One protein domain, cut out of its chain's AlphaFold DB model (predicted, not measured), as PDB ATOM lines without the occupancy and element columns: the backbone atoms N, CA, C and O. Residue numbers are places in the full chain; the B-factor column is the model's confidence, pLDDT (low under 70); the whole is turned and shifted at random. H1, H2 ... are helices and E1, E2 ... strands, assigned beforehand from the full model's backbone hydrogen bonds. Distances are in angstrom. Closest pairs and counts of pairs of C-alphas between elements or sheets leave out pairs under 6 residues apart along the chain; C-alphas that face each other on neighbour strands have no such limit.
ATOM      1  N   PHE A  10     -23.461  35.868 -47.168       87.19
ATOM      2  CA  PHE A  10     -22.527  36.953 -46.863       87.19
ATOM      3  C   PHE A  10     -22.045  37.680 -48.122       87.19
ATOM      4  O   PHE A  10     -22.072  38.910 -48.170       87.19
ATOM      5  N   GLY A  11     -21.629  36.942 -49.152       84.31
ATOM      6  CA  GLY A  11     -21.187  37.534 -50.403       84.31
ATOM      7  C   GLY A  11     -22.298  38.303 -51.124       84.31
ATOM      8  O   GLY A  11     -22.096  39.440 -51.535       84.31
ATOM      9  N   HIS A  12     -23.516  37.774 -51.181       85.12
ATOM     10  CA  HIS A  12     -24.664  38.495 -51.733       85.12
ATOM     11  C   HIS A  12     -24.985  39.775 -50.952       85.12
ATOM     12  O   HIS A  12     -25.192  40.822 -51.564       85.12
ATOM     13  N   ALA A  13     -24.973  39.727 -49.617       86.31
ATOM     14  CA  ALA A  13     -25.190  40.906 -48.780       86.31
ATOM     15  C   ALA A  13     -24.076  41.954 -48.965       86.31
ATOM     16  O   ALA A  13     -24.359  43.148 -49.056       86.31
ATOM     17  N   LEU A  14     -22.816  41.516 -49.079       85.94
ATOM     18  CA  LEU A  14     -21.680  42.394 -49.356       85.94
ATOM     19  C   LEU A  14     -21.807  43.022 -50.747       85.94
ATOM     20  O   LEU A  14     -21.617  44.225 -50.891       85.94
ATOM     21  N   GLY A  15     -22.185  42.236 -51.755       81.94
ATOM     22  CA  GLY A  15     -22.466  42.715 -53.104       81.94
ATOM     23  C   GLY A  15     -23.572  43.769 -53.117       81.94
ATOM     24  O   GLY A  15     -23.385  44.829 -53.701       81.94
ATOM     25  N   GLN A  16     -24.685  43.539 -52.416       81.44
ATOM     26  CA  GLN A  16     -25.776  44.515 -52.290       81.44
ATOM     27  C   GLN A  16     -25.344  45.799 -51.574       81.44
ATOM     28  O   GLN A  16     -25.646  46.891 -52.049       81.44
ATOM     29  N   PHE A  17     -24.600  45.692 -50.470       85.31
ATOM     30  CA  PHE A  17     -24.041  46.850 -49.772       85.31
ATOM     31  C   PHE A  17     -23.102  47.656 -50.684       85.31
ATOM     32  O   PHE A  17     -23.247  48.871 -50.818       85.31
ATOM     33  N   MET A  18     -22.194  46.975 -51.387       80.06
ATOM     34  CA  MET A  18     -21.287  47.605 -52.344       80.06
ATOM     35  C   MET A  18     -22.022  48.171 -53.560       80.06
ATOM     36  O   MET A  18     -21.557  49.155 -54.117       80.06
ATOM     37  N   LEU A  19     -23.164  47.610 -53.962       76.81
ATOM     38  CA  LEU A  19     -24.034  48.170 -54.999       76.81
ATOM     39  C   LEU A  19     -24.829  49.382 -54.524       76.81
ATOM     40  O   LEU A  19     -25.279  50.135 -55.368       76.81
ATOM     41  N   LEU A  20     -25.028  49.590 -53.222       74.50
ATOM     42  CA  LEU A  20     -25.586  50.843 -52.701       74.50
ATOM     43  C   LEU A  20     -24.502  51.918 -52.595       74.50
ATOM     44  O   LEU A  20     -24.774  53.086 -52.857       74.50
ATOM     45  N   PHE A  21     -23.272  51.515 -52.260       70.00
ATOM     46  CA  PHE A  21     -22.131  52.422 -52.175       70.00
ATOM     47  C   PHE A  21     -21.548  52.808 -53.542       70.00
ATOM     48  O   PHE A  21     -21.288  53.970 -53.794       70.00
ATOM     49  N   ASN A  22     -21.371  51.863 -54.462       64.25
ATOM     50  CA  ASN A  22     -21.004  52.137 -55.858       64.25
ATOM     51  C   ASN A  22     -22.244  52.355 -56.737       64.25
ATOM     52  O   ASN A  22     -22.142  52.454 -57.956       64.25
ATOM     53  N   GLY A  23     -23.423  52.366 -56.116       52.19
ATOM     54  CA  GLY A  23     -24.703  52.456 -56.784       52.19
ATOM     55  C   GLY A  23     -24.970  53.815 -57.375       52.19
ATOM     56  O   GLY A  23     -24.796  54.854 -56.745       52.19
ATOM     57  N   HIS A  24     -25.530  53.783 -58.570       52.66
ATOM     58  CA  HIS A  24     -25.949  54.968 -59.298       52.66
ATOM     59  C   HIS A  24     -27.393  55.411 -58.939       52.66
ATOM     60  O   HIS A  24     -27.949  56.330 -59.532       52.66
ATOM     61  N   LEU A  25     -28.015  54.801 -57.916       51.62
ATOM     62  CA  LEU A  25     -29.280  55.274 -57.330       51.62
ATOM     63  C   LEU A  25     -29.103  56.658 -56.670       51.62
ATOM     64  O   LEU A  25     -27.980  57.022 -56.299       51.62
ATOM     65  N   PRO A  26     -30.182  57.444 -56.475       56.72
ATOM     66  CA  PRO A  26     -30.133  58.585 -55.569       56.72
ATOM     67  C   PRO A  26     -29.566  58.101 -54.237       56.72
ATOM     68  O   PRO A  26     -30.009  57.077 -53.717       56.72
ATOM     69  N   PHE A  27     -28.536  58.783 -53.744       69.00
ATOM     70  CA  PHE A  27     -27.884  58.351 -52.520       69.00
ATOM     71  C   PHE A  27     -28.879  58.429 -51.362       69.00
ATOM     72  O   PHE A  27     -29.450  59.490 -51.105       69.00
ATOM     73  N   ASP A  28     -29.053  57.307 -50.676       74.69
ATOM     74  CA  ASP A  28     -29.827  57.201 -49.450       74.69
ATOM     75  C   ASP A  28     -28.900  56.668 -48.356       74.69
ATOM     76  O   ASP A  28     -28.579  55.479 -48.291       74.69
ATOM     77  N   GLU A  29     -28.424  57.588 -47.517       80.44
ATOM     78  CA  GLU A  29     -27.530  57.285 -46.399       80.44
ATOM     79  C   GLU A  29     -28.178  56.304 -45.417       80.44
ATOM     80  O   GLU A  29     -27.527  55.370 -44.949       80.44
ATOM     81  N   ALA A  30     -29.481  56.451 -45.163       84.31
ATOM     82  CA  ALA A  30     -30.207  55.574 -44.257       84.31
ATOM     83  C   ALA A  30     -30.301  54.150 -44.823       84.31
ATOM     84  O   ALA A  30     -30.070  53.184 -44.092       84.31
ATOM     85  N   ALA A  31     -30.567  54.007 -46.125       83.81
ATOM     86  CA  ALA A  31     -30.552  52.708 -46.794       83.81
ATOM     87  C   ALA A  31     -29.158  52.060 -46.765       83.81
ATOM     88  O   ALA A  31     -29.047  50.850 -46.552       83.81
ATOM     89  N   LEU A  32     -28.090  52.853 -46.916       85.94
ATOM     90  CA  LEU A  32     -26.714  52.362 -46.840       85.94
ATOM     91  C   LEU A  32     -26.364  51.857 -45.430       85.94
ATOM     92  O   LEU A  32     -25.826  50.757 -45.290       85.94
ATOM     93  N   HIS A  33     -26.725  52.605 -44.381       89.62
ATOM     94  CA  HIS A  33     -26.554  52.165 -42.991       89.62
ATOM     95  C   HIS A  33     -27.385  50.921 -42.663       89.62
ATOM     96  O   HIS A  33     -26.887  50.012 -41.995       89.62
ATOM     97  N   ALA A  34     -28.624  50.840 -43.153       90.12
ATOM     98  CA  ALA A  34     -29.476  49.669 -42.963       90.12
ATOM     99  C   ALA A  34     -28.881  48.418 -43.633       90.12
ATOM    100  O   ALA A  34     -28.823  47.355 -43.014       90.12
ATOM    101  N   ALA A  35     -28.377  48.548 -44.864       89.00
ATOM    102  CA  ALA A  35     -27.709  47.456 -45.566       89.00
ATOM    103  C   ALA A  35     -26.414  47.017 -44.865       89.00
ATOM    104  O   ALA A  35     -26.149  45.820 -44.751       89.00
ATOM    105  N   PHE A  36     -25.634  47.962 -44.332       92.19
ATOM    106  CA  PHE A  36     -24.436  47.647 -43.555       92.19
ATOM    107  C   PHE A  36     -24.758  46.897 -42.253       92.19
ATOM    108  O   PHE A  36     -24.071  45.939 -41.894       92.19
ATOM    109  N   ALA A  37     -25.834  47.286 -41.561       91.31
ATOM    110  CA  ALA A  37     -26.316  46.576 -40.379       91.31
ATOM    111  C   ALA A  37     -26.787  45.151 -40.722       91.31
ATOM    112  O   ALA A  37     -26.431  44.205 -40.024       91.31
ATOM    113  N   ALA A  38     -27.511  44.974 -41.832       90.12
ATOM    114  CA  ALA A  38     -27.912  43.650 -42.307       90.12
ATOM    115  C   ALA A  38     -26.696  42.771 -42.655       90.12
ATOM    116  O   ALA A  38     -26.664  41.591 -42.304       90.12
ATOM    117  N   LEU A  39     -25.670  43.349 -43.288       91.19
ATOM    118  CA  LEU A  39     -24.420  42.657 -43.597       91.19
ATOM    119  C   LEU A  39     -23.694  42.192 -42.327       91.19
ATOM    120  O   LEU A  39     -23.240  41.049 -42.284       91.19
ATOM    121  N   ARG A  40     -23.637  43.026 -41.280       92.38
ATOM    122  CA  ARG A  40     -23.102  42.628 -39.965       92.38
ATOM    123  C   ARG A  40     -23.819  41.397 -39.425       92.38
ATOM    124  O   ARG A  40     -23.173  40.463 -38.958       92.38
ATOM    125  N   ASP A  41     -25.147  41.399 -39.477       92.56
ATOM    126  CA  ASP A  41     -25.945  40.319 -38.904       92.56
ATOM    127  C   ASP A  41     -25.755  39.004 -39.686       92.56
ATOM    128  O   ASP A  41     -25.776  37.927 -39.092       92.56
ATOM    129  N   VAL A  42     -25.531  39.069 -41.006       91.25
ATOM    130  CA  VAL A  42     -25.141  37.903 -41.822       91.25
ATOM    131  C   VAL A  42     -23.724  37.440 -41.473       91.25
ATOM    132  O   VAL A  42     -23.512  36.248 -41.251       91.25
ATOM    133  N   ALA A  43     -22.771  38.369 -41.353       90.06
ATOM    134  CA  ALA A  43     -21.388  38.066 -40.997       90.06
ATOM    135  C   ALA A  43     -21.286  37.357 -39.639       90.06
ATOM    136  O   ALA A  43     -20.592  36.354 -39.529       90.06
ATOM    137  N   ALA A  44     -22.036  37.817 -38.634       91.31
ATOM    138  CA  ALA A  44     -22.068  37.205 -37.307       91.31
ATOM    139  C   ALA A  44     -22.613  35.764 -37.315       91.31
ATOM    140  O   ALA A  44     -22.226  34.961 -36.470       91.31
ATOM    141  N   ARG A  45     -23.506  35.426 -38.259       92.06
ATOM    142  CA  ARG A  45     -24.066  34.071 -38.395       92.06
ATOM    143  C   ARG A  45     -23.153  33.125 -39.172       92.06
ATOM    144  O   ARG A  45     -23.016  31.975 -38.775       92.06
ATOM    145  N   GLU A  46     -22.574  33.581 -40.281       91.00
ATOM    146  CA  GLU A  46     -21.794  32.717 -41.188       91.00
ATOM    147  C   GLU A  46     -20.301  32.675 -40.854       91.00
ATOM    148  O   GLU A  46     -19.615  31.701 -41.163       91.00
ATOM    149  N   HIS A  47     -19.793  33.727 -40.218       88.00
ATOM    150  CA  HIS A  47     -18.377  33.918 -39.926       88.00
ATOM    151  C   HIS A  47     -18.174  34.493 -38.507       88.00
ATOM    152  O   HIS A  47     -17.599  35.575 -38.375       88.00
ATOM    153  N   PRO A  48     -18.620  33.799 -37.440       89.69
ATOM    154  CA  PRO A  48     -18.593  34.320 -36.065       89.69
ATOM    155  C   PRO A  48     -17.183  34.662 -35.556       89.69
ATOM    156  O   PRO A  48     -17.033  35.564 -34.738       89.69
ATOM    157  N   ASP A  49     -16.154  33.988 -36.072       90.56
ATOM    158  CA  ASP A  49     -14.755  34.212 -35.686       90.56
ATOM    159  C   ASP A  49     -14.081  35.350 -36.474       90.56
ATOM    160  O   ASP A  49     -12.928  35.706 -36.218       90.56
ATOM    161  N   ARG A  50     -14.768  35.921 -37.472       83.94
ATOM    162  CA  ARG A  50     -14.208  36.981 -38.313       83.94
ATOM    163  C   ARG A  50     -14.376  38.341 -37.627       83.94
ATOM    164  O   ARG A  50     -15.479  38.664 -37.188       83.94
ATOM    165  N   PRO A  51     -13.329  39.187 -37.578       86.06
ATOM    166  CA  PRO A  51     -13.446  40.525 -37.007       86.06
ATOM    167  C   PRO A  51     -14.455  41.378 -37.785       86.06
ATOM    168  O   PRO A  51     -14.471  41.368 -39.021       86.06
ATOM    169  N   TRP A  52     -15.272  42.133 -37.045       86.44
ATOM    170  CA  TRP A  52     -16.257  43.066 -37.588       86.44
ATOM    171  C   TRP A  52     -16.111  44.468 -36.965       86.44
ATOM    172  O   TRP A  52     -16.055  44.566 -35.737       86.44
ATOM    173  N   PRO A  53     -16.128  45.559 -37.760       90.50
ATOM    174  CA  PRO A  53     -16.166  45.585 -39.226       90.50
ATOM    175  C   PRO A  53     -14.924  44.963 -39.875       90.50
ATOM    176  O   PRO A  53     -13.903  44.778 -39.216       90.50
ATOM    177  N   LEU A  54     -15.013  44.630 -41.168       86.31
ATOM    178  CA  LEU A  54     -13.902  43.998 -41.886       86.31
ATOM    179  C   LEU A  54     -12.660  44.909 -41.864       86.31
ATOM    180  O   LEU A  54     -12.768  46.072 -42.264       86.31
ATOM    181  N   PRO A  55     -11.483  44.412 -41.443       89.06
ATOM    182  CA  PRO A  55     -10.245  45.176 -41.523       89.06
ATOM    183  C   PRO A  55      -9.925  45.554 -42.972       89.06
ATOM    184  O   PRO A  55     -10.053  44.736 -43.881       89.06
ATOM    185  N   THR A  56      -9.489  46.791 -43.180       87.88
ATOM    186  CA  THR A  56      -9.032  47.325 -44.469       87.88
ATOM    187  C   THR A  56      -7.847  48.270 -44.241       87.88
ATOM    188  O   THR A  56      -7.302  48.335 -43.135       87.88
ATOM    189  N   ARG A  57      -7.398  48.982 -45.276       84.19
ATOM    190  CA  ARG A  57      -6.338  49.989 -45.183       84.19
ATOM    191  C   ARG A  57      -6.717  51.250 -45.949       84.19
ATOM    192  O   ARG A  57      -7.451  51.192 -46.929       84.19
ATOM    193  N   HIS A  58      -6.206  52.382 -45.483       79.88
ATOM    194  CA  HIS A  58      -6.158  53.617 -46.261       79.88
ATOM    195  C   HIS A  58      -5.124  53.505 -47.393       79.88
ATOM    196  O   HIS A  58      -4.224  52.666 -47.330       79.88
ATOM    197  N   ASP A  59      -5.179  54.415 -48.370       73.62
ATOM    198  CA  ASP A  59      -4.197  54.500 -49.469       73.62
ATOM    199  C   ASP A  59      -2.751  54.682 -48.971       73.62
ATOM    200  O   ASP A  59      -1.803  54.254 -49.618       73.62
ATOM    201  N   ASN A  60      -2.569  55.282 -47.790       78.88
ATOM    202  CA  ASN A  60      -1.262  55.437 -47.141       78.88
ATOM    203  C   ASN A  60      -0.808  54.187 -46.356       78.88
ATOM    204  O   ASN A  60       0.150  54.254 -45.589       78.88
ATOM    205  N   GLY A  61      -1.530  53.068 -46.475       82.44
ATOM    206  CA  GLY A  61      -1.247  51.811 -45.786       82.44
ATOM    207  C   GLY A  61      -1.691  51.749 -44.320       82.44
ATOM    208  O   GLY A  61      -1.572  50.683 -43.712       82.44
ATOM    209  N   ALA A  62      -2.223  52.836 -43.744       86.38
ATOM    210  CA  ALA A  62      -2.675  52.845 -42.355       86.38
ATOM    211  C   ALA A  62      -3.865  51.883 -42.145       86.38
ATOM    212  O   ALA A  62      -4.767  51.846 -42.990       86.38
ATOM    213  N   PRO A  63      -3.905  51.121 -41.031       88.25
ATOM    214  CA  PRO A  63      -5.032  50.250 -40.710       88.25
ATOM    215  C   PRO A  63      -6.351  51.022 -40.636       88.25
ATOM    216  O   PRO A  63      -6.416  52.099 -40.048       88.25
ATOM    217  N   ALA A  64      -7.405  50.439 -41.197       89.06
ATOM    218  CA  ALA A  64      -8.757  50.979 -41.196       89.06
ATOM    219  C   ALA A  64      -9.790  49.856 -41.032       89.06
ATOM    220  O   ALA A  64      -9.459  48.668 -41.035       89.06
ATOM    221  N   ALA A  65     -11.060  50.231 -40.915       90.44
ATOM    222  CA  ALA A  65     -12.180  49.302 -40.884       90.44
ATOM    223  C   ALA A  65     -13.199  49.687 -41.962       90.44
ATOM    224  O   ALA A  65     -13.514  50.868 -42.129       90.44
ATOM    225  N   LEU A  66     -13.715  48.693 -42.686       86.75
ATOM    226  CA  LEU A  66     -14.740  48.877 -43.706       86.75
ATOM    227  C   LEU A  66     -16.058  49.261 -43.029       86.75
ATOM    228  O   LEU A  66     -16.823  48.404 -42.596       86.75
ATOM    229  N   THR A  67     -16.296  50.559 -42.926       89.50
ATOM    230  CA  THR A  67     -17.514  51.173 -42.389       89.50
ATOM    231  C   THR A  67     -18.183  52.016 -43.468       89.50
ATOM    232  O   THR A  67     -17.563  52.327 -44.491       89.50
ATOM    233  N   VAL A  68     -19.439  52.405 -43.242       88.75
ATOM    234  CA  VAL A  68     -20.129  53.361 -44.118       88.75
ATOM    235  C   VAL A  68     -19.328  54.661 -44.183       88.75
ATOM    236  O   VAL A  68     -19.020  55.152 -45.261       88.75
ATOM    237  N   GLU A  69     -18.895  55.165 -43.036       88.88
ATOM    238  CA  GLU A  69     -18.155  56.412 -42.883       88.88
ATOM    239  C   GLU A  69     -16.799  56.372 -43.586       88.88
ATOM    240  O   GLU A  69     -16.421  57.342 -44.244       88.88
ATOM    241  N   PHE A  70     -16.080  55.248 -43.497       86.81
ATOM    242  CA  PHE A  70     -14.825  55.052 -44.225       86.81
ATOM    243  C   PHE A  70     -15.040  55.165 -45.738       86.81
ATOM    244  O   PHE A  70     -14.331  55.912 -46.412       86.81
ATOM    245  N   LEU A  71     -16.054  54.476 -46.264       83.31
ATOM    246  CA  LEU A  71     -16.380  54.501 -47.686       83.31
ATOM    247  C   LEU A  71     -16.825  55.902 -48.144       83.31
ATOM    248  O   LEU A  71     -16.312  56.424 -49.135       83.31
ATOM    249  N   LEU A  72     -17.699  56.569 -47.382       83.00
ATOM    250  CA  LEU A  72     -18.088  57.961 -47.639       83.00
ATOM    251  C   LEU A  72     -16.868  58.899 -47.627       83.00
ATOM    252  O   LEU A  72     -16.761  59.787 -48.474       83.00
ATOM    253  N   GLY A  73     -15.936  58.687 -46.696       83.00
ATOM    254  CA  GLY A  73     -14.679  59.426 -46.601       83.00
ATOM    255  C   GLY A  73     -13.797  59.267 -47.839       83.00
ATOM    256  O   GLY A  73     -13.280  60.266 -48.339       83.00
ATOM    257  N   LEU A  74     -13.679  58.051 -48.385       79.38
ATOM    258  CA  LEU A  74     -12.958  57.799 -49.639       79.38
ATOM    259  C   LEU A  74     -13.586  58.555 -50.817       79.38
ATOM    260  O   LEU A  74     -12.875  59.222 -51.572       79.38
ATOM    261  N   GLY A  75     -14.917  58.510 -50.942       76.06
ATOM    262  CA  GLY A  75     -15.644  59.258 -51.975       76.06
ATOM    263  C   GLY A  75     -15.393  60.765 -51.880       76.06
ATOM    264  O   GLY A  75     -15.065  61.411 -52.874       76.06
ATOM    265  N   ARG A  76     -15.435  61.323 -50.662       79.62
ATOM    266  CA  ARG A  76     -15.137  62.743 -50.414       79.62
ATOM    267  C   ARG A  76     -13.698  63.118 -50.753       79.62
ATOM    268  O   ARG A  76     -13.467  64.147 -51.386       79.62
ATOM    269  N   ALA A  77     -12.735  62.291 -50.350       80.75
ATOM    270  CA  ALA A  77     -11.314  62.553 -50.563       80.75
ATOM    271  C   ALA A  77     -10.954  62.672 -52.052       80.75
ATOM    272  O   ALA A  77     -10.074  63.459 -52.399       80.75
ATOM    273  N   ARG A  78     -11.663  61.946 -52.931       78.38
ATOM    274  CA  ARG A  78     -11.485  62.016 -54.389       78.38
ATOM    275  C   ARG A  78     -11.696  63.426 -54.942       78.38
ATOM    276  O   ARG A  78     -10.918  63.864 -55.783       78.38
ATOM    277  N   TYR A  79     -12.728  64.126 -54.475       77.81
ATOM    278  CA  TYR A  79     -13.083  65.458 -54.973       77.81
ATOM    279  C   TYR A  79     -12.455  66.584 -54.151       77.81
ATOM    280  O   TYR A  79     -12.179  67.647 -54.692       77.81
ATOM    281  N   ALA A  80     -12.157  66.344 -52.870       79.56
ATOM    282  CA  ALA A  80     -11.532  67.334 -51.990       79.56
ATOM    283  C   ALA A  80     -10.125  67.771 -52.439       79.56
ATOM    284  O   ALA A  80      -9.642  68.813 -52.008       79.56
ATOM    285  N   ARG A  81      -9.455  66.973 -53.281       82.38
ATOM    286  CA  ARG A  81      -8.130  67.291 -53.839       82.38
ATOM    287  C   ARG A  81      -8.194  68.132 -55.117       82.38
ATOM    288  O   ARG A  81      -7.153  68.590 -55.577       82.38
ATOM    289  N   LEU A  82      -9.376  68.295 -55.709       86.31
ATOM    290  CA  LEU A  82      -9.543  69.029 -56.959       86.31
ATOM    291  C   LEU A  82      -9.673  70.540 -56.697       86.31
ATOM    292  O   LEU A  82     -10.232  70.941 -55.673       86.31
TER     293      LEU A  82
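What this domain is: This is residues 10 to 82 of the 235 residues of an uncharacterized protein of Siccationidurans arizonensis (UniProt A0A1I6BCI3). What shape? H1 and H2 form a helical hairpin, E1 and E2 a small antiparallel strand hairpin, and H3 leads away, residues 76 to 82 sticking out. How large? The 73 printed residues, mostly helix, are only just compact, close to loose, with radius of gyration of the C-alphas 13.1 A and spans 42 by 31 by 16 A.

How they stand to each other: Which helices touch? H1, residues 10 to 21, touches H2, residues 29 to 46, closest at C-alphas 13 and 39, 5.5 A. H2 only just touches H3, residues 68 to 80, with 3 pairs of C-alphas within 8 A. What pairs? N 56 of E1, residues 55 to 57, and O 64 of E2, residues 63 to 65, are within hydrogen-bond range, 2.9 A. So is every O i to N i+4 pair in H1 and H2, and 8 of 9 in H3.

Where its parts are: Where does H1 begin? C-alpha 10 is at (-22.527, 36.953, -46.863). Where does H3 end? C-alpha 80 is at (-11.532, 67.334, -51.990).

The domain as a whole: Any cut? The printed part has no cut and no long link. Low confidence? Residues 22 to 27 have pLDDT under 70.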